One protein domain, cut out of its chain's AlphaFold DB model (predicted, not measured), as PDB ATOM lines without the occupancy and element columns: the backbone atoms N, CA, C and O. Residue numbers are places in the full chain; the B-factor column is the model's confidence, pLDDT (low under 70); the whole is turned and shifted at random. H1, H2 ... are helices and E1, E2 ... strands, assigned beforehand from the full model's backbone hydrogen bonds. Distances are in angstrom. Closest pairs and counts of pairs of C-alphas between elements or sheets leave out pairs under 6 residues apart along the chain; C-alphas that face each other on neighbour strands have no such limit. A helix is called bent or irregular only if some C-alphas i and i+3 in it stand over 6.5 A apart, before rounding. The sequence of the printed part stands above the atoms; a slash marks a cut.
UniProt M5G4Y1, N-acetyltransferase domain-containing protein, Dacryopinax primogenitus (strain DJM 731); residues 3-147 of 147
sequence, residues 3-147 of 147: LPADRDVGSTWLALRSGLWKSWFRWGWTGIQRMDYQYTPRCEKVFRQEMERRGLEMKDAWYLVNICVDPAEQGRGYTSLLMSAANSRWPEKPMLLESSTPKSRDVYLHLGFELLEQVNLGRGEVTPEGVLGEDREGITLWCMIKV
ATOM      1  N   LEU A   3      15.360   7.876   4.646       89.81
ATOM      2  CA  LEU A   3      16.555   7.594   3.867       89.81
ATOM      3  C   LEU A   3      16.898   6.109   4.005       89.81
ATOM      4  O   LEU A   3      16.837   5.570   5.115       89.81
ATOM      5  N   PRO A   4      17.202   5.448   2.879       86.62
ATOM      6  CA  PRO A   4      17.519   4.031   2.861       86.62
ATOM      7  C   PRO A   4      18.831   3.734   3.580       86.62
ATOM      8  O   PRO A   4      19.810   4.453   3.403       86.62
ATOM      9  N   ALA A   5      18.842   2.636   4.330       82.81
ATOM     10  CA  ALA A   5      20.030   2.129   5.011       82.81
ATOM     11  C   ALA A   5      21.130   1.707   4.013       82.81
ATOM     12  O   ALA A   5      22.304   2.035   4.161       82.81
ATOM     13  N   ASP A   6      20.728   1.040   2.929       77.38
ATOM     14  CA  ASP A   6      21.613   0.376   1.970       77.38
ATOM     15  C   ASP A   6      22.235   1.313   0.924       77.38
ATOM     16  O   ASP A   6      22.938   0.845   0.022       77.38
ATOM     17  N   ARG A   7      21.983   2.628   0.995       72.06
ATOM     18  CA  ARG A   7      22.531   3.581   0.023       72.06
ATOM     19  C   ARG A   7      23.264   4.732   0.676       72.06
ATOM     20  O   ARG A   7      22.742   5.418   1.546       72.06
ATOM     21  N   ASP A   8      24.433   5.016   0.116       71.00
ATOM     22  CA  ASP A   8      25.165   6.239   0.407       71.00
ATOM     23  C   ASP A   8      24.452   7.446  -0.224       71.00
ATOM     24  O   ASP A   8      24.601   7.771  -1.407       71.00
ATOM     25  N   VAL A   9      23.636   8.096   0.599       66.06
ATOM     26  CA  VAL A   9      22.912   9.334   0.288       66.06
ATOM     27  C   VAL A   9      23.803  10.580   0.376       66.06
ATOM     28  O   VAL A   9      23.397  11.639  -0.099       66.06
ATOM     29  N   GLY A  10      25.019  10.451   0.920       65.88
ATOM     30  CA  GLY A  10      26.035  11.504   0.988       65.88
ATOM     31  C   GLY A  10      27.028  11.487  -0.178       65.88
ATOM     32  O   GLY A  10      27.875  12.374  -0.269       65.88
ATOM     33  N   SER A  11      26.930  10.510  -1.087       73.38
ATOM     34  CA  SER A  11      27.872  10.352  -2.196       73.38
ATOM     35  C   SER A  11      28.003  11.629  -3.033       73.38
ATOM     36  O   SER A  11      27.030  12.127  -3.609       73.38
ATOM     37  N   THR A  12      29.238  12.109  -3.206       69.75
ATOM     38  CA  THR A  12      29.574  13.281  -4.033       69.75
ATOM     39  C   THR A  12      29.020  13.172  -5.457       69.75
ATOM     40  O   THR A  12      28.636  14.167  -6.073       69.75
ATOM     41  N   TRP A  13      28.923  11.948  -5.986       76.62
ATOM     42  CA  TRP A  13      28.365  11.692  -7.311       76.62
ATOM     43  C   TRP A  13      26.851  11.896  -7.366       76.62
ATOM     44  O   TRP A  13      26.332  12.477  -8.323       76.62
ATOM     45  N   LEU A  14      26.138  11.461  -6.326       78.50
ATOM     46  CA  LEU A  14      24.705  11.692  -6.180       78.50
ATOM     47  C   LEU A  14      24.420  13.184  -5.961       78.50
ATOM     48  O   LEU A  14      23.484  13.722  -6.555       78.50
ATOM     49  N   ALA A  15      25.264  13.874  -5.191       75.44
ATOM     50  CA  ALA A  15      25.184  15.319  -5.008       75.44
ATOM     51  C   ALA A  15      25.355  16.082  -6.332       75.44
ATOM     52  O   ALA A  15      24.563  16.969  -6.664       75.44
ATOM     53  N   LEU A  16      26.325  15.685  -7.158       81.88
ATOM     54  CA  LEU A  16      26.508  16.288  -8.476       81.88
ATOM     55  C   LEU A  16      25.302  16.027  -9.393       81.88
ATOM     56  O   LEU A  16      24.767  16.965  -9.989       81.88
ATOM     57  N   ARG A  17      24.837  14.770  -9.477       84.19
ATOM     58  CA  ARG A  17      23.711  14.373 -10.344       84.19
ATOM     59  C   ARG A  17      22.367  14.969  -9.937       84.19
ATOM     60  O   ARG A  17      21.560  15.269 -10.811       84.19
ATOM     61  N   SER A  18      22.124  15.140  -8.642       80.56
ATOM     62  CA  SER A  18      20.897  15.755  -8.119       80.56
ATOM     63  C   SER A  18      20.854  17.272  -8.328       80.56
ATOM     64  O   SER A  18      19.810  17.892  -8.141       80.56
ATOM     65  N   GLY A  19      21.970  17.881  -8.742       82.69
ATOM     66  CA  GLY A  19      22.062  19.324  -8.910       82.69
ATOM     67  C   GLY A  19      22.213  20.080  -7.591       82.69
ATOM     68  O   GLY A  19      21.966  21.285  -7.581       82.69
ATOM     69  N   LEU A  20      22.645  19.418  -6.506       76.19
ATOM     70  CA  LEU A  20      22.883  20.051  -5.198       76.19
ATOM     71  C   LEU A  20      23.870  21.228  -5.285       76.19
ATOM     72  O   LEU A  20      23.731  22.200  -4.551       76.19
ATOM     73  N   TRP A  21      24.792  21.215  -6.253       77.88
ATOM     74  CA  TRP A  21      25.692  22.341  -6.538       77.88
ATOM     75  C   TRP A  21      24.950  23.648  -6.880       77.88
ATOM     76  O   TRP A  21      25.447  24.736  -6.605       77.88
ATOM     77  N   LYS A  22      23.731  23.576  -7.439       81.75
ATOM     78  CA  LYS A  22      22.903  24.766  -7.700       81.75
ATOM     79  C   LYS A  22      22.384  25.393  -6.409       81.75
ATOM     80  O   LYS A  22      22.153  26.601  -6.377       81.75
ATOM     81  N   SER A  23      22.215  24.603  -5.347       77.75
ATOM     82  CA  SER A  23      21.829  25.110  -4.028       77.75
ATOM     83  C   SER A  23      22.899  26.031  -3.451       77.75
ATOM     84  O   SER A  23      22.550  26.982  -2.758       77.75
ATOM     85  N   TRP A  24      24.173  25.846  -3.815       77.88
ATOM     86  CA  TRP A  24      25.255  26.723  -3.366       77.88
ATOM     87  C   TRP A  24      25.049  28.182  -3.789       77.88
ATOM     88  O   TRP A  24      25.255  29.096  -2.995       77.88
ATOM     89  N   PHE A  25      24.546  28.401  -5.007       80.94
ATOM     90  CA  PHE A  25      24.231  29.740  -5.516       80.94
ATOM     91  C   PHE A  25      22.993  30.366  -4.866       80.94
ATOM     92  O   PHE A  25      22.834  31.581  -4.907       80.94
ATOM     93  N   ARG A  26      22.105  29.555  -4.276       82.75
ATOM     94  CA  ARG A  26      20.856  30.033  -3.662       82.75
ATOM     95  C   ARG A  26      20.988  30.260  -2.161       82.75
ATOM     96  O   ARG A  26      20.393  31.193  -1.640       82.75
ATOM     97  N   TRP A  27      21.726  29.397  -1.468       78.38
ATOM     98  CA  TRP A  27      21.896  29.449  -0.013       78.38
ATOM     99  C   TRP A  27      23.076  30.320   0.418       78.38
ATOM    100  O   TRP A  27      23.155  30.720   1.579       78.38
ATOM    101  N   GLY A  28      23.983  30.629  -0.513       82.94
ATOM    102  CA  GLY A  28      25.217  31.343  -0.222       82.94
ATOM    103  C   GLY A  28      26.193  30.509   0.611       82.94
ATOM    104  O   GLY A  28      25.883  29.423   1.102       82.94
ATOM    105  N   TRP A  29      27.402  31.039   0.786       76.38
ATOM    106  CA  TRP A  29      28.489  30.343   1.481       76.38
ATOM    107  C   TRP A  29      28.152  30.017   2.943       76.38
ATOM    108  O   TRP A  29      28.368  28.899   3.405       76.38
ATOM    109  N   THR A  30      27.550  30.967   3.661       77.12
ATOM    110  CA  THR A  30      27.178  30.802   5.072       77.12
ATOM    111  C   THR A  30      26.136  29.700   5.277       77.12
ATOM    112  O   THR A  30      26.223  28.954   6.250       77.12
ATOM    113  N   GLY A  31      25.167  29.565   4.363       75.12
ATOM    114  CA  GLY A  31      24.149  28.515   4.438       75.12
ATOM    115  C   GLY A  31      24.748  27.116   4.287       75.12
ATOM    116  O   GLY A  31      24.420  26.219   5.060       75.12
ATOM    117  N   ILE A  32      25.689  26.957   3.352       75.44
ATOM    118  CA  ILE A  32      26.427  25.700   3.156       75.44
ATOM    119  C   ILE A  32      27.265  25.379   4.396       75.44
ATOM    120  O   ILE A  32      27.169  24.279   4.927       75.44
ATOM    121  N   GLN A  33      28.028  26.352   4.911       75.50
ATOM    122  CA  GLN A  33      28.839  26.147   6.115       75.50
ATOM    123  C   GLN A  33      27.991  25.716   7.317       75.50
ATOM    124  O   GLN A  33      28.395  24.831   8.063       75.50
ATOM    125  N   ARG A  34      26.800  26.294   7.502       74.75
ATOM    126  CA  ARG A  34      25.893  25.891   8.586       74.75
ATOM    127  C   ARG A  34      25.415  24.449   8.436       74.75
ATOM    128  O   ARG A  34      25.453  23.700   9.410       74.75
ATOM    129  N   MET A  35      25.013  24.050   7.233       72.00
ATOM    130  CA  MET A  35      24.561  22.684   6.973       72.00
ATOM    131  C   MET A  35      25.694  21.666   7.168       72.00
ATOM    132  O   MET A  35      25.531  20.709   7.925       72.00
ATOM    133  N   ASP A  36      26.846  21.911   6.543       67.31
ATOM    134  CA  ASP A  36      27.941  20.942   6.476       67.31
ATOM    135  C   ASP A  36      28.760  20.868   7.773       67.31
ATOM    136  O   ASP A  36      29.260  19.798   8.110       67.31
ATOM    137  N   TYR A  37      28.896  21.970   8.527       66.62
ATOM    138  CA  TYR A  37      29.712  21.994   9.753       66.62
ATOM    139  C   TYR A  37      28.916  21.981  11.058       66.62
ATOM    140  O   TYR A  37      29.410  21.440  12.047       66.62
ATOM    141  N   GLN A  38      27.730  22.599  11.118       66.44
ATOM    142  CA  GLN A  38      27.032  22.765  12.400       66.44
ATOM    143  C   GLN A  38      25.986  21.677  12.660       66.44
ATOM    144  O   GLN A  38      25.898  21.201  13.790       66.44
ATOM    145  N   TYR A  39      25.207  21.293  11.646       69.69
ATOM    146  CA  TYR A  39      24.018  20.454  11.832       69.69
ATOM    147  C   TYR A  39      24.334  18.954  11.754       69.69
ATOM    148  O   TYR A  39      24.288  18.247  12.762       69.69
ATOM    149  N   THR A  40      24.706  18.476  10.566       69.94
ATOM    150  CA  THR A  40      24.868  17.045  10.273       69.94
ATOM    151  C   THR A  40      25.949  16.365  11.124       69.94
ATOM    152  O   THR A  40      25.659  15.323  11.714       69.94
ATOM    153  N   PRO A  41      27.159  16.940  11.313       78.56
ATOM    154  CA  PRO A  41      28.243  16.220  11.985       78.56
ATOM    155  C   PRO A  41      27.988  15.936  13.467       78.56
ATOM    156  O   PRO A  41      28.539  14.979  14.007       78.56
ATOM    157  N   ARG A  42      27.192  16.771  14.154       84.31
ATOM    158  CA  ARG A  42      26.942  16.609  15.595       84.31
ATOM    159  C   ARG A  42      26.021  15.430  15.867       84.31
ATOM    160  O   ARG A  42      26.401  14.543  16.622       84.31
ATOM    161  N   CYS A  43      24.860  15.397  15.219       87.31
ATOM    162  CA  CYS A  43      23.896  14.310  15.383       87.31
ATOM    163  C   CYS A  43      24.444  13.000  14.804       87.31
ATOM    164  O   CYS A  43      24.358  11.953  15.441       87.31
ATOM    165  N   GLU A  44      25.109  13.060  13.645       87.06
ATOM    166  CA  GLU A  44      25.708  11.877  13.029       87.06
ATOM    167  C   GLU A  44      26.800  11.253  13.907       87.06
ATOM    168  O   GLU A  44      26.897  10.029  13.992       87.06
ATOM    169  N   LYS A  45      27.591  12.067  14.618       91.19
ATOM    170  CA  LYS A  45      28.577  11.561  15.578       91.19
ATOM    171  C   LYS A  45      27.915  10.765  16.705       91.19
ATOM    172  O   LYS A  45      28.415   9.689  17.023       91.19
ATOM    173  N   VAL A  46      26.807  11.258  17.264       94.00
ATOM    174  CA  VAL A  46      26.045  10.551  18.311       94.00
ATOM    175  C   VAL A  46      25.565   9.199  17.789       94.00
ATOM    176  O   VAL A  46      25.788   8.173  18.427       94.00
ATOM    177  N   PHE A  47      24.966   9.174  16.596       94.00
ATOM    178  CA  PHE A  47      24.476   7.928  16.010       94.00
ATOM    179  C   PHE A  47      25.590   6.934  15.707       94.00
ATOM    180  O   PHE A  47      25.450   5.765  16.050       94.00
ATOM    181  N   ARG A  48      26.709   7.378  15.121       92.44
ATOM    182  CA  ARG A  48      27.854   6.499  14.842       92.44
ATOM    183  C   ARG A  48      28.404   5.875  16.119       92.44
ATOM    184  O   ARG A  48      28.569   4.663  16.166       92.44
ATOM    185  N   GLN A  49      28.621   6.681  17.159       94.62
ATOM    186  CA  GLN A  49      29.124   6.198  18.448       94.62
ATOM    187  C   GLN A  49      28.185   5.169  19.077       94.62
ATOM    188  O   GLN A  49      28.636   4.147  19.591       94.62
ATOM    189  N   GLU A  50      26.878   5.416  19.018       94.94
ATOM    190  CA  GLU A  50      25.904   4.494  19.588       94.94
ATOM    191  C   GLU A  50      25.765   3.203  18.771       94.94
ATOM    192  O   GLU A  50      25.689   2.117  19.347       94.94
ATOM    193  N   MET A  51      25.772   3.294  17.441       93.50
ATOM    194  CA  MET A  51      25.733   2.126  16.558       93.50
ATOM    195  C   MET A  51      26.971   1.247  16.761       93.50
ATOM    196  O   MET A  51      26.832   0.042  16.968       93.50
ATOM    197  N   GLU A  52      28.163   1.850  16.831       94.12
ATOM    198  CA  GLU A  52      29.414   1.152  17.157       94.12
ATOM    199  C   GLU A  52      29.340   0.466  18.528       94.12
ATOM    200  O   GLU A  52      29.697  -0.707  18.652       94.12
ATOM    201  N   ARG A  53      28.806   1.149  19.553       94.88
ATOM    202  CA  ARG A  53      28.625   0.587  20.904       94.88
ATOM    203  C   ARG A  53      27.701  -0.634  20.916       94.88
ATOM    204  O   ARG A  53      27.900  -1.538  21.726       94.88
ATOM    205  N   ARG A  54      26.696  -0.658  20.036       94.19
ATOM    206  CA  ARG A  54      25.746  -1.771  19.873       94.19
ATOM    207  C   ARG A  54      26.240  -2.854  18.903       94.19
ATOM    208  O   ARG A  54      25.555  -3.860  18.745       94.19
ATOM    209  N   GLY A  55      27.405  -2.680  18.275       93.44
ATOM    210  CA  GLY A  55      27.931  -3.616  17.277       93.44
ATOM    211  C   GLY A  55      27.140  -3.621  15.964       93.44
ATOM    212  O   GLY A  55      27.113  -4.636  15.274       93.44
ATOM    213  N   LEU A  56      26.474  -2.511  15.641       92.31
ATOM    214  CA  LEU A  56      25.673  -2.323  14.433       92.31
ATOM    215  C   LEU A  56      26.402  -1.397  13.453       92.31
ATOM    216  O   LEU A  56      27.139  -0.499  13.859       92.31
ATOM    217  N   GLU A  57      26.161  -1.562  12.152       90.38
ATOM    218  CA  GLU A  57      26.720  -0.671  11.135       90.38
ATOM    219  C   GLU A  57      25.700   0.398  10.716       90.38
ATOM    220  O   GLU A  57      24.515   0.120  10.542       90.38
ATOM    221  N   MET A  58      26.158   1.634  10.480       87.88
ATOM    222  CA  MET A  58      25.287   2.734  10.020       87.88
ATOM    223  C   MET A  58      24.513   2.395   8.737       87.88
ATOM    224  O   MET A  58      23.389   2.854   8.563       87.88
ATOM    225  N   LYS A  59      25.088   1.561   7.860       87.44
ATOM    226  CA  LYS A  59      24.464   1.095   6.608       87.44
ATOM    227  C   LYS A  59      23.269   0.153   6.812       87.44
ATOM    228  O   LYS A  59      22.601  -0.201   5.847       87.44
ATOM    229  N   ASP A  60      23.022  -0.299   8.038       89.44
ATOM    230  CA  ASP A  60      21.873  -1.145   8.369       89.44
ATOM    231  C   ASP A  60      20.708  -0.343   8.958       89.44
ATOM    232  O   ASP A  60      19.599  -0.871   9.082       89.44
ATOM    233  N   ALA A  61      20.935   0.937   9.276       92.62
ATOM    234  CA  ALA A  61      19.960   1.801   9.917       92.62
ATOM    235  C   ALA A  61      19.182   2.671   8.922       92.62
ATOM    236  O   ALA A  61      19.750   3.363   8.077       92.62
ATOM    237  N   TRP A  62      17.859   2.694   9.067       95.06
ATOM    238  CA  TRP A  62      16.985   3.623   8.354       95.06
ATOM    239  C   TRP A  62      16.961   4.969   9.064       95.06
ATOM    240  O   TRP A  62      16.742   5.030  10.269       95.06
ATOM    241  N   TYR A  63      17.116   6.061   8.321       94.00
ATOM    242  CA  TYR A  63      17.131   7.400   8.909       94.00
ATOM    243  C   TYR A  63      15.860   8.178   8.554       94.00
ATOM    244  O   TYR A  63      15.547   8.383   7.377       94.00
ATOM    245  N   LEU A  64      15.094   8.608   9.558       95.12
ATOM    246  CA  LEU A  64      13.886   9.408   9.364       95.12
ATOM    247  C   LEU A  64      14.241  10.895   9.316       95.12
ATOM    248  O   LEU A  64      14.415  11.532  10.347       95.12
ATOM    249  N   VAL A  65      14.246  11.470   8.114       91.75
ATOM    250  CA  VAL A  65      14.558  12.898   7.910       91.75
ATOM    251  C   VAL A  65      13.430  13.795   8.399       91.75
ATOM    252  O   VAL A  65      13.652  14.855   8.972       91.75
ATOM    253  N   ASN A  66      12.192  13.412   8.100       92.19
ATOM    254  CA  ASN A  66      11.024  14.187   8.488       92.19
ATOM    255  C   ASN A  66       9.773  13.315   8.552       92.19
ATOM    256  O   ASN A  66       9.599  12.366   7.790       92.19
ATOM    257  N   ILE A  67       8.845  13.688   9.413       94.00
ATOM    258  CA  ILE A  67       7.471  13.206   9.392       94.00
ATOM    259  C   ILE A  67       6.593  14.386   9.771       94.00
ATOM    260  O   ILE A  67       6.903  15.126  10.702       94.00
ATOM    261  N   CYS A  68       5.527  14.592   9.011       93.00
ATOM    262  CA  CYS A  68       4.650  15.734   9.189       93.00
ATOM    263  C   CYS A  68       3.209  15.239   9.201       93.00
ATOM    264  O   CYS A  68       2.851  14.335   8.447       93.00
ATOM    265  N   VAL A  69       2.397  15.851  10.054       93.81
ATOM    266  CA  VAL A  69       0.948  15.658  10.106       93.81
ATOM    267  C   VAL A  69       0.326  17.037   9.967       93.81
ATOM    268  O   VAL A  69       0.801  17.982  10.606       93.81
ATOM    269  N   ASP A  70      -0.702  17.152   9.129       95.19
ATOM    270  CA  ASP A  70      -1.472  18.388   9.002       95.19
ATOM    271  C   ASP A  70      -1.956  18.840  10.398       95.19
ATOM    272  O   ASP A  70      -2.468  18.007  11.155       95.19
ATOM    273  N   PRO A  71      -1.778  20.120  10.781       94.12
ATOM    274  CA  PRO A  71      -2.256  20.646  12.055       94.12
ATOM    275  C   PRO A  71      -3.714  20.297  12.389       94.12
ATOM    276  O   PRO A  71      -3.991  19.959  13.540       94.12
ATOM    277  N   ALA A  72      -4.625  20.320  11.407       96.75
ATOM    278  CA  ALA A  72      -6.046  20.004  11.602       96.75
ATOM    279  C   ALA A  72      -6.302  18.516  11.910       96.75
ATOM    280  O   ALA A  72      -7.339  18.146  12.460       96.75
ATOM    281  N   GLU A  73      -5.334  17.666  11.584       95.62
ATOM    282  CA  GLU A  73      -5.415  16.209  11.645       95.62
ATOM    283  C   GLU A  73      -4.540  15.619  12.771       95.62
ATOM    284  O   GLU A  73      -4.412  14.399  12.922       95.62
ATOM    285  N   GLN A  74      -3.931  16.471  13.603       93.31
ATOM    286  CA  GLN A  74      -3.141  16.030  14.752       93.31
ATOM    287  C   GLN A  74      -3.993  15.286  15.794       93.31
ATOM    288  O   GLN A  74      -5.193  15.492  15.933       93.31
ATOM    289  N   GLY A  75      -3.348  14.400  16.560       92.19
ATOM    290  CA  GLY A  75      -4.009  13.620  17.615       92.19
ATOM    291  C   GLY A  75      -4.760  12.377  17.124       92.19
ATOM    292  O   GLY A  75      -5.237  11.601  17.942       92.19
ATOM    293  N   ARG A  76      -4.805  12.130  15.808       95.44
ATOM    294  CA  ARG A  76      -5.481  10.965  15.200       95.44
ATOM    295  C   ARG A  76      -4.591   9.729  15.009       95.44
ATOM    296  O   ARG A  76      -4.995   8.766  14.371       95.44
ATOM    297  N   GLY A  77      -3.364   9.747  15.532       94.88
ATOM    298  CA  GLY A  77      -2.456   8.593  15.484       94.88
ATOM    299  C   GLY A  77      -1.722   8.376  14.152       94.88
ATOM    300  O   GLY A  77      -1.125   7.319  13.965       94.88
ATOM    301  N   TYR A  78      -1.697   9.355  13.239       95.94
ATOM    302  CA  TYR A  78      -1.011   9.219  11.943       95.94
ATOM    303  C   TYR A  78       0.484   8.903  12.057       95.94
ATOM    304  O   TYR A  78       0.996   8.087  11.294       95.94
ATOM    305  N   THR A  79       1.186   9.491  13.029       94.94
ATOM    306  CA  THR A  79       2.592   9.149  13.293       94.94
ATOM    307  C   THR A  79       2.736   7.677  13.670       94.94
ATOM    308  O   THR A  79       3.591   6.991  13.115       94.94
ATOM    309  N   SER A  80       1.866   7.167  14.546       95.56
ATOM    310  CA  SER A  80       1.848   5.755  14.936       95.56
ATOM    311  C   SER A  80       1.534   4.847  13.747       95.56
ATOM    312  O   SER A  80       2.194   3.828  13.577       95.56
ATOM    313  N   LEU A  81       0.590   5.238  12.884       96.44
ATOM    314  CA  LEU A  81       0.258   4.508  11.657       96.44
ATOM    315  C   LEU A  81       1.468   4.407  10.716       96.44
ATOM    316  O   LEU A  81       1.818   3.316  10.270       96.44
ATOM    317  N   LEU A  82       2.132   5.533  10.441       96.00
ATOM    318  CA  LEU A  82       3.302   5.585   9.562       96.00
ATOM    319  C   LEU A  82       4.491   4.809  10.143       96.00
ATOM    320  O   LEU A  82       5.168   4.090   9.409       96.00
ATOM    321  N   MET A  83       4.722   4.910  11.453       95.44
ATOM    322  CA  MET A  83       5.771   4.153  12.140       95.44
ATOM    323  C   MET A  83       5.466   2.657  12.185       95.44
ATOM    324  O   MET A  83       6.366   1.846  11.983       95.44
ATOM    325  N   SER A  84       4.206   2.266  12.382       95.38
ATOM    326  CA  SER A  84       3.790   0.865  12.287       95.38
ATOM    327  C   SER A  84       4.056   0.311  10.891       95.38
ATOM    328  O   SER A  84       4.623  -0.769  10.769       95.38
ATOM    329  N   ALA A  85       3.714   1.061   9.839       95.75
ATOM    330  CA  ALA A  85       3.986   0.653   8.463       95.75
ATOM    331  C   ALA A  85       5.494   0.518   8.182       95.75
ATOM    332  O   ALA A  85       5.907  -0.426   7.511       95.75
ATOM    333  N   ALA A  86       6.320   1.424   8.719       94.75
ATOM    334  CA  ALA A  86       7.775   1.333   8.628       94.75
ATOM    335  C   ALA A  86       8.312   0.074   9.331       94.75
ATOM    336  O   ALA A  86       9.061  -0.681   8.719       94.75
ATOM    337  N   ASN A  87       7.868  -0.205  10.562       93.94
ATOM    338  CA  ASN A  87       8.273  -1.400  11.315       93.94
ATOM    339  C   ASN A  87       7.858  -2.697  10.606       93.94
ATOM    340  O   ASN A  87       8.630  -3.647  10.563       93.94
ATOM    341  N   SER A  88       6.660  -2.744  10.013       95.56
ATOM    342  CA  SER A  88       6.222  -3.907   9.230       95.56
ATOM    343  C   SER A  88       7.022  -4.085   7.938       95.56
ATOM    344  O   SER A  88       7.209  -5.210   7.485       95.56
ATOM    345  N   ARG A  89       7.480  -2.988   7.324       94.75
ATOM    346  CA  ARG A  89       8.260  -3.021   6.081       94.75
ATOM    347  C   ARG A  89       9.726  -3.386   6.316       94.75
ATOM    348  O   ARG A  89      10.321  -4.050   5.469       94.75
ATOM    349  N   TRP A  90      10.298  -2.940   7.429       93.44
ATOM    350  CA  TRP A  90      11.698  -3.149   7.798       93.44
ATOM    351  C   TRP A  90      11.782  -3.737   9.209       93.44
ATOM    352  O   TRP A  90      12.222  -3.054  10.135       93.44
ATOM    353  N   PRO A  91      11.321  -4.988   9.391       91.38
ATOM    354  CA  PRO A  91      11.362  -5.633  10.693       91.38
ATOM    355  C   PRO A  91      12.813  -5.772  11.157       91.38
ATOM    356  O   PRO A  91      13.696  -6.059  10.347       91.38
ATOM    357  N   GLU A  92      13.043  -5.552  12.455       88.50
ATOM    358  CA  GLU A  92      14.353  -5.718  13.113       88.50
ATOM    359  C   GLU A  92      15.473  -4.840  12.524       88.50
ATOM    360  O   GLU A  92      16.661  -5.107  12.714       88.50
ATOM    361  N   LYS A  93      15.115  -3.792  11.769       93.81
ATOM    362  CA  LYS A  93      16.081  -2.820  11.265       93.81
ATOM    363  C   LYS A  93      16.172  -1.627  12.210       93.81
ATOM    364  O   LYS A  93      15.129  -1.049  12.527       93.81
ATOM    365  N   PRO A  94      17.392  -1.205  12.591       95.12
ATOM    366  CA  PRO A  94      17.567   0.005  13.371       95.12
ATOM    367  C   PRO A  94      16.962   1.215  12.658       95.12
ATOM    368  O   PRO A  94      17.063   1.350  11.436       95.12
ATOM    369  N   MET A  95      16.345   2.110  13.421       96.38
ATOM    370  CA  MET A  95      15.801   3.373  12.933       96.38
ATOM    371  C   MET A  95      16.394   4.528  13.729       96.38
ATOM    372  O   MET A  95      16.351   4.524  14.957       96.38
ATOM    373  N   LEU A  96      16.917   5.527  13.029       96.19
ATOM    374  CA  LEU A  96      17.545   6.721  13.587       96.19
ATOM    375  C   LEU A  96      16.704   7.946  13.250       96.19
ATOM    376  O   LEU A  96      16.177   8.052  12.138       96.19
ATOM    377  N   LEU A  97      16.577   8.872  14.197       96.25
ATOM    378  CA  LEU A  97      15.913  10.150  13.964       96.25
ATOM    379  C   LEU A  97      16.382  11.228  14.932       96.25
ATOM    380  O   LEU A  97      16.805  10.944  16.053       96.25
ATOM    381  N   GLU A  98      16.208  12.477  14.524       95.06
ATOM    382  CA  GLU A  98      16.263  13.647  15.382       95.06
ATOM    383  C   GLU A  98      14.862  14.221  15.542       95.06
ATOM    384  O   GLU A  98      14.200  14.643  14.590       95.06
ATOM    385  N   SER A  99      14.401  14.269  16.782       94.69
ATOM    386  CA  SER A  99      13.201  15.016  17.118       94.69
ATOM    387  C   SER A  99      13.552  16.489  17.315       94.69
ATOM    388  O   SER A  99      14.551  16.805  17.954       94.69
ATOM    389  N   SER A 100      12.716  17.389  16.792       91.31
ATOM    390  CA  SER A 100      12.895  18.846  16.880       91.31
ATOM    391  C   SER A 100      11.964  19.534  17.880       91.31
ATOM    392  O   SER A 100      12.034  20.745  18.061       91.31
ATOM    393  N   THR A 101      11.068  18.790  18.536       92.56
ATOM    394  CA  THR A 101      10.167  19.337  19.564       92.56
ATOM    395  C   THR A 101       9.954  18.334  20.696       92.56
ATOM    396  O   THR A 101       9.829  17.138  20.405       92.56
ATOM    397  N   PRO A 102       9.776  18.783  21.956       94.81
ATOM    398  CA  PRO A 102       9.493  17.886  23.080       94.81
ATOM    399  C   PRO A 102       8.270  16.993  22.833       94.81
ATOM    400  O   PRO A 102       8.308  15.796  23.097       94.81
ATOM    401  N   LYS A 103       7.215  17.550  22.217       93.88
ATOM    402  CA  LYS A 103       6.004  16.804  21.842       93.88
ATOM    403  C   LYS A 103       6.323  15.630  20.914       93.88
ATOM    404  O   LYS A 103       5.828  14.529  21.129       93.88
ATOM    405  N   SER A 104       7.127  15.850  19.870       94.12
ATOM    406  CA  SER A 104       7.496  14.769  18.946       94.12
ATOM    407  C   SER A 104       8.432  13.743  19.591       94.12
ATOM    408  O   SER A 104       8.244  12.551  19.370       94.12
ATOM    409  N   ARG A 105       9.365  14.180  20.450       96.56
ATOM    410  CA  ARG A 105      10.237  13.296  21.237       96.56
ATOM    411  C   ARG A 105       9.402  12.332  22.072       96.56
ATOM    412  O   ARG A 105       9.633  11.131  22.018       96.56
ATOM    413  N   ASP A 106       8.405  12.845  22.788       96.69
ATOM    414  CA  ASP A 106       7.562  12.032  23.668       96.69
ATOM    415  C   ASP A 106       6.719  11.015  22.884       96.69
ATOM    416  O   ASP A 106       6.538   9.881  23.328       96.69
ATOM    417  N   VAL A 107       6.279  11.372  21.671       95.88
ATOM    418  CA  VAL A 107       5.642  10.419  20.749       95.88
ATOM    419  C   VAL A 107       6.610   9.302  20.358       95.88
ATOM    420  O   VAL A 107       6.224   8.137  20.382       95.88
ATOM    421  N   TYR A 108       7.862   9.612  20.021       97.31
ATOM    422  CA  TYR A 108       8.835   8.580  19.656       97.31
ATOM    423  C   TYR A 108       9.234   7.695  20.837       97.31
ATOM    424  O   TYR A 108       9.321   6.481  20.659       97.31
ATOM    425  N   LEU A 109       9.382   8.261  22.039       97.88
ATOM    426  CA  LEU A 109       9.587   7.486  23.269       97.88
ATOM    427  C   LEU A 109       8.456   6.466  23.460       97.88
ATOM    428  O   LEU A 109       8.710   5.284  23.679       97.88
ATOM    429  N   HIS A 110       7.201   6.892  23.286       96.44
ATOM    430  CA  HIS A 110       6.047   5.992  23.353       96.44
ATOM    431  C   HIS A 110       6.065   4.900  22.268       96.44
ATOM    432  O   HIS A 110       5.598   3.787  22.500       96.44
ATOM    433  N   LEU A 111       6.629   5.188  21.093       96.06
ATOM    434  CA  LEU A 111       6.769   4.235  19.983       96.06
ATOM    435  C   LEU A 111       7.989   3.303  20.117       96.06
ATOM    436  O   LEU A 111       8.269   2.525  19.195       96.06
ATOM    437  N   GLY A 112       8.692   3.351  21.252       96.50
ATOM    438  CA  GLY A 112       9.821   2.479  21.572       96.50
ATOM    439  C   GLY A 112      11.169   2.979  21.060       96.50
ATOM    440  O   GLY A 112      12.083   2.176  20.923       96.50
ATOM    441  N   PHE A 113      11.293   4.269  20.740       97.50
ATOM    442  CA  PHE A 113      12.606   4.877  20.539       97.50
ATOM    443  C   PHE A 113      13.249   5.198  21.888       97.50
ATOM    444  O   PHE A 113      12.588   5.628  22.830       97.50
ATOM    445  N   GLU A 114      14.562   5.055  21.949       97.75
ATOM    446  CA  GLU A 114      15.416   5.444  23.057       97.75
ATOM    447  C   GLU A 114      16.027   6.823  22.781       97.75
ATOM    448  O   GLU A 114      16.434   7.120  21.655       97.75
ATOM    449  N   LEU A 115      16.111   7.667  23.810       97.69
ATOM    450  CA  LEU A 115      16.830   8.937  23.737       97.69
ATOM    451  C   LEU A 115      18.330   8.698  23.938       97.69
ATOM    452  O   LEU A 115      18.725   8.168  24.974       97.69
ATOM    453  N   LEU A 116      19.150   9.138  22.982       96.69
ATOM    454  CA  LEU A 116      20.609   9.022  23.046       96.69
ATOM    455  C   LEU A 116      21.257  10.272  23.626       96.69
ATOM    456  O   LEU A 116      21.937  10.215  24.646       96.69
ATOM    457  N   GLU A 117      21.029  11.410  22.978       95.69
ATOM    458  CA  GLU A 117      21.630  12.683  23.362       95.69
ATOM    459  C   GLU A 117      20.712  13.842  22.971       95.69
ATOM    460  O   GLU A 117      19.977  13.780  21.980       95.69
ATOM    461  N   GLN A 118      20.761  14.914  23.760       94.94
ATOM    462  CA  GLN A 118      20.164  16.194  23.413       94.94
ATOM    463  C   GLN A 118      21.249  17.108  22.834       94.94
ATOM    464  O   GLN A 118      22.157  17.535  23.546       94.94
ATOM    465  N   VAL A 119      21.131  17.442  21.552       92.38
ATOM    466  CA  VAL A 119      22.075  18.298  20.832       92.38
ATOM    467  C   VAL A 119      21.477  19.693  20.696       92.38
ATOM    468  O   VAL A 119      20.359  19.851  20.217       92.38
ATOM    469  N   ASN A 120      22.225  20.724  21.092       90.38
ATOM    470  CA  ASN A 120      21.828  22.117  20.876       90.38
ATOM    471  C   ASN A 120      22.646  22.732  19.724       90.38
ATOM    472  O   ASN A 120      23.885  22.675  19.710       90.38
ATOM    473  N   LEU A 121      21.945  23.289  18.740       87.81
ATOM    474  CA  LEU A 121      22.492  23.844  17.508       87.81
ATOM    475  C   LEU A 121      22.300  25.358  17.453       87.81
ATOM    476  O   LEU A 121      21.237  25.874  17.776       87.81
ATOM    477  N   GLY A 122      23.323  26.082  16.996       85.69
ATOM    478  CA  GLY A 122      23.228  27.533  16.808       85.69
ATOM    479  C   GLY A 122      23.051  28.339  18.103       85.69
ATOM    480  O   GLY A 122      22.601  29.483  18.051       85.69
ATOM    481  N   ARG A 123      23.413  27.779  19.265       87.50
ATOM    482  CA  ARG A 123      23.451  28.510  20.540       87.50
ATOM    483  C   ARG A 123      24.296  29.781  20.405       87.50
ATOM    484  O   ARG A 123      25.440  29.719  19.962       87.50
ATOM    485  N   GLY A 124      23.746  30.921  20.808       87.69
ATOM    486  CA  GLY A 124      24.367  32.241  20.654       87.69
ATOM    487  C   GLY A 124      24.199  32.865  19.260       87.69
ATOM    488  O   GLY A 124      24.594  34.016  19.055       87.69
ATOM    489  N   GLU A 125      23.579  32.157  18.312       85.62
ATOM    490  CA  GLU A 125      23.330  32.635  16.947       85.62
ATOM    491  C   GLU A 125      21.839  32.752  16.610       85.62
ATOM    492  O   GLU A 125      21.449  33.724  15.962       85.62
ATOM    493  N   VAL A 126      21.021  31.778  17.020       88.12
ATOM    494  CA  VAL A 126      19.606  31.670  16.629       88.12
ATOM    495  C   VAL A 126      18.693  31.396  17.821       88.12
ATOM    496  O   VAL A 126      19.118  30.854  18.840       88.12
ATOM    497  N   THR A 127      17.430  31.763  17.649       91.31
ATOM    498  CA  THR A 127      16.294  31.433  18.522       91.31
ATOM    499  C   THR A 127      16.001  29.932  18.550       91.31
ATOM    500  O   THR A 127      16.486  29.199  17.677       91.31
ATOM    501  N   PRO A 128      15.182  29.457  19.506       89.06
ATOM    502  CA  PRO A 128      14.663  28.088  19.510       89.06
ATOM    503  C   PRO A 128      13.965  27.674  18.205       89.06
ATOM    504  O   PRO A 128      14.017  26.507  17.818       89.06
ATOM    505  N   GLU A 129      13.370  28.624  17.479       86.81
ATOM    506  CA  GLU A 129      12.729  28.410  16.176       86.81
ATOM    507  C   GLU A 129      13.733  28.346  15.011       86.81
ATOM    508  O   GLU A 129      13.352  28.107  13.864       86.81
ATOM    509  N   GLY A 130      15.021  28.574  15.277       85.88
ATOM    510  CA  GLY A 130      16.078  28.550  14.268       85.88
ATOM    511  C   GLY A 130      16.189  29.822  13.431       85.88
ATOM    512  O   GLY A 130      16.878  29.824  12.408       85.88
ATOM    513  N   VAL A 131      15.540  30.911  13.850       88.19
ATOM    514  CA  VAL A 131      15.625  32.227  13.199       88.19
ATOM    515  C   VAL A 131      16.513  33.186  13.992       88.19
ATOM    516  O   VAL A 131      16.769  32.979  15.177       88.19
ATOM    517  N   LEU A 132      17.007  34.246  13.352       86.69
ATOM    518  CA  LEU A 132      17.763  35.288  14.052       86.69
ATOM    519  C   LEU A 132      16.843  36.043  15.019       86.69
ATOM    520  O   LEU A 132      15.753  36.457  14.630       86.69
ATOM    521  N   GLY A 133      17.299  36.257  16.253       85.75
ATOM    522  CA  GLY A 133      16.528  36.967  17.270       85.75
ATOM    523  C   GLY A 133      17.347  37.334  18.505       85.75
ATOM    524  O   GLY A 133      18.570  37.151  18.541       85.75
ATOM    525  N   GLU A 134      16.658  37.914  19.488       85.25
ATOM    526  CA  GLU A 134      17.240  38.319  20.774       85.25
ATOM    527  C   GLU A 134      17.470  37.117  21.691       85.25
ATOM    528  O   GLU A 134      18.541  36.994  22.285       85.25
ATOM    529  N   ASP A 135      16.495  36.209  21.744       85.19
ATOM    530  CA  ASP A 135      16.638  34.921  22.404       85.19
ATOM    531  C   ASP A 135      17.533  34.024  21.546       85.19
ATOM    532  O   ASP A 135      17.197  33.693  20.413       85.19
ATOM    533  N   ARG A 136      18.727  33.701  22.041       88.19
ATOM    534  CA  ARG A 136      19.754  32.959  21.295       88.19
ATOM    535  C   ARG A 136      20.073  31.623  21.948       88.19
ATOM    536  O   ARG A 136      21.233  31.204  22.000       88.19
ATOM    537  N   GLU A 137      19.054  30.962  22.481       89.06
ATOM    538  CA  GLU A 137      19.176  29.643  23.102       89.06
ATOM    539  C   GLU A 137      19.568  28.523  22.126       89.06
ATOM    540  O   GLU A 137      20.174  27.534  22.552       89.06
ATOM    541  N   GLY A 138      19.323  28.700  20.824       89.62
ATOM    542  CA  GLY A 138      19.582  27.698  19.795       89.62
ATOM    543  C   GLY A 138      18.476  26.647  19.671       89.62
ATOM    544  O   GLY A 138      17.579  26.532  20.504       89.62
ATOM    545  N   ILE A 139      18.554  25.849  18.610       90.62
ATOM    546  CA  ILE A 139      17.603  24.772  18.329       90.62
ATOM    547  C   ILE A 139      18.008  23.543  19.132       90.62
ATOM    548  O   ILE A 139      19.144  23.074  19.039       90.62
ATOM    549  N   THR A 140      17.064  22.976  19.872       93.38
ATOM    550  CA  THR A 140      17.267  21.698  20.551       93.38
ATOM    551  C   THR A 140      16.789  20.543  19.680       93.38
ATOM    552  O   THR A 140      15.635  20.511  19.256       93.38
ATOM    553  N   LEU A 141      17.668  19.565  19.477       94.19
ATOM    554  CA  LEU A 141      17.365  18.286  18.855       94.19
ATOM    555  C   LEU A 141      17.561  17.150  19.853       94.19
ATOM    556  O   LEU A 141      18.474  17.174  20.676       94.19
ATOM    557  N   TRP A 142      16.725  16.126  19.747       96.50
ATOM    558  CA  TRP A 142      16.865  14.881  20.492       96.50
ATOM    559  C   TRP A 142      17.222  13.772  19.511       96.50
ATOM    560  O   TRP A 142      16.382  13.383  18.700       96.50
ATOM    561  N   CYS A 143      18.457  13.282  19.577       96.69
ATOM    562  CA  CYS A 143      18.914  12.135  18.802       96.69
ATOM    563  C   CYS A 143      18.325  10.865  19.415       96.69
ATOM    564  O   CYS A 143      18.502  10.612  20.610       96.69
ATOM    565  N   MET A 144      17.617  10.079  18.614       97.88
ATOM    566  CA  MET A 144      16.895   8.900  19.076       97.88
ATOM    567  C   MET A 144      17.148   7.702  18.166       97.88
ATOM    568  O   MET A 144      17.310   7.851  16.953       97.88
ATOM    569  N   ILE A 145      17.148   6.513  18.762       96.88
ATOM    570  CA  ILE A 145      17.300   5.236  18.061       96.88
ATOM    571  C   ILE A 145      16.191   4.276  18.460       96.88
ATOM    572  O   ILE A 145      15.748   4.266  19.603       96.88
ATOM    573  N   LYS A 146      15.769   3.436  17.528       95.75
ATOM    574  CA  LYS A 146      15.018   2.219  17.806       95.75
ATOM    575  C   LYS A 146      15.787   1.050  17.209       95.75
ATOM    576  O   LYS A 146      16.195   1.147  16.056       95.75
ATOM    577  N   VAL A 147      16.002  -0.008  17.986       91.62
ATOM    578  CA  VAL A 147      16.620  -1.269  17.541       91.62
ATOM    579  C   VAL A 147      15.626  -2.413  17.619       91.62
ATOM    580  O   VAL A 147      14.714  -2.336  18.475       91.62
TER     581      VAL A 147
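AT A GLANCE: This is residues 3 to 147 of the 147 residues of the protein "N-acetyltransferase domain-containing protein" of Dacryopinax primogenitus (strain DJM 731) (UniProt M5G4Y1). A strongly twisted sheet of four strands is the core, with the long helix H2 slanting across one face through its residues 34 to 51 and the short helix H4 packed on the other. Residues 25 to 30 of H2, around a sharp kink, and residues 13 to 18 of H1 stick out from this body; H3 is near H4, and the E3-E4 hairpin ends in a long loop. The printed part has 145 residues with four named helices and four named strands, in the order H1 H2 E1 H3 E2 H4 E3 E4; the sheet runs E1 E2 E4 E3 and is mixed. The class is mixed, helices and strands, and the whole is compact and rounded, with a radius of gyration of the C-alphas of 16.6 A and spans of 41 by 38 by 33 A.

IN THESE COORDINATES: In the sheet, E1 is residues 62 to 64, E2 residues 95 to 99, E3 residues 114 to 121, 20.5 A long, and E4 residues 139 to 146, 22.7 A long, ending at C-alpha 146 (15.018, 2.219, 17.806). H2, residues 21 to 53, measures 35.1 A; it is irregular, with C-alphas 26 and 29 9.2 A apart, and has a kink of 116 degrees near residue 28. H4 is residues 102 to 110, 12.4 A, and H3 residues 78 to 89, 16.4 A. H1, residues 12 to 18, begins at C-alpha 12 (29.574, 13.281, -4.033).

HOW THE PARTS SIT: E1 and E2 are parallel, with N 96 and O 62 2.8 A apart. E2 and E4 are antiparallel, with N 97 and O 144 3.0 A apart. E3 and E4 form an antiparallel hairpin, with N 141 and O 119 2.8 A apart; these three N and O pairs are within hydrogen-bond range. H2 and H4 are on opposite faces, making three layers, helices on both faces of a sheet. H2, at a height over the sheet of 9.8 A, runs slantwise to the strands, at 44 degrees to E4 on the local plane; their closest C-alphas, Cys 43 and Cys 143, are 6.4 A apart. H4, at a height of 8.9 A, runs along the strands, at 8 degrees to E4 on the local plane; their closest C-alphas, Arg 105 and Trp 142, are 6.9 A apart. E1, H3, E2 form a strand-helix-strand unit, two parallel neighbour strands with a helix between them in the chain, and E2, H4, E3 a split one, with E4 between its strands; both crossovers are right-handed. H3 is not on the sheet. H1 and H2 are close but not clearly touching, Ala 15 and Trp 21 having the closest C-alphas, 7.2 A apart. Every O i to N i+4 pair is within hydrogen-bond range in H1, H3 and H4, and 19 of 29 in H2.

THE WHOLE: The C-alphas of Pro 91 and Glu 134, the two farthest apart, are 45.5 A apart. The printed part has no cut. The links E1 to H3 and E3 to E4 are long. The model's pLDDT is under 70 at residues 9 to 10, 12 and 36 to 40.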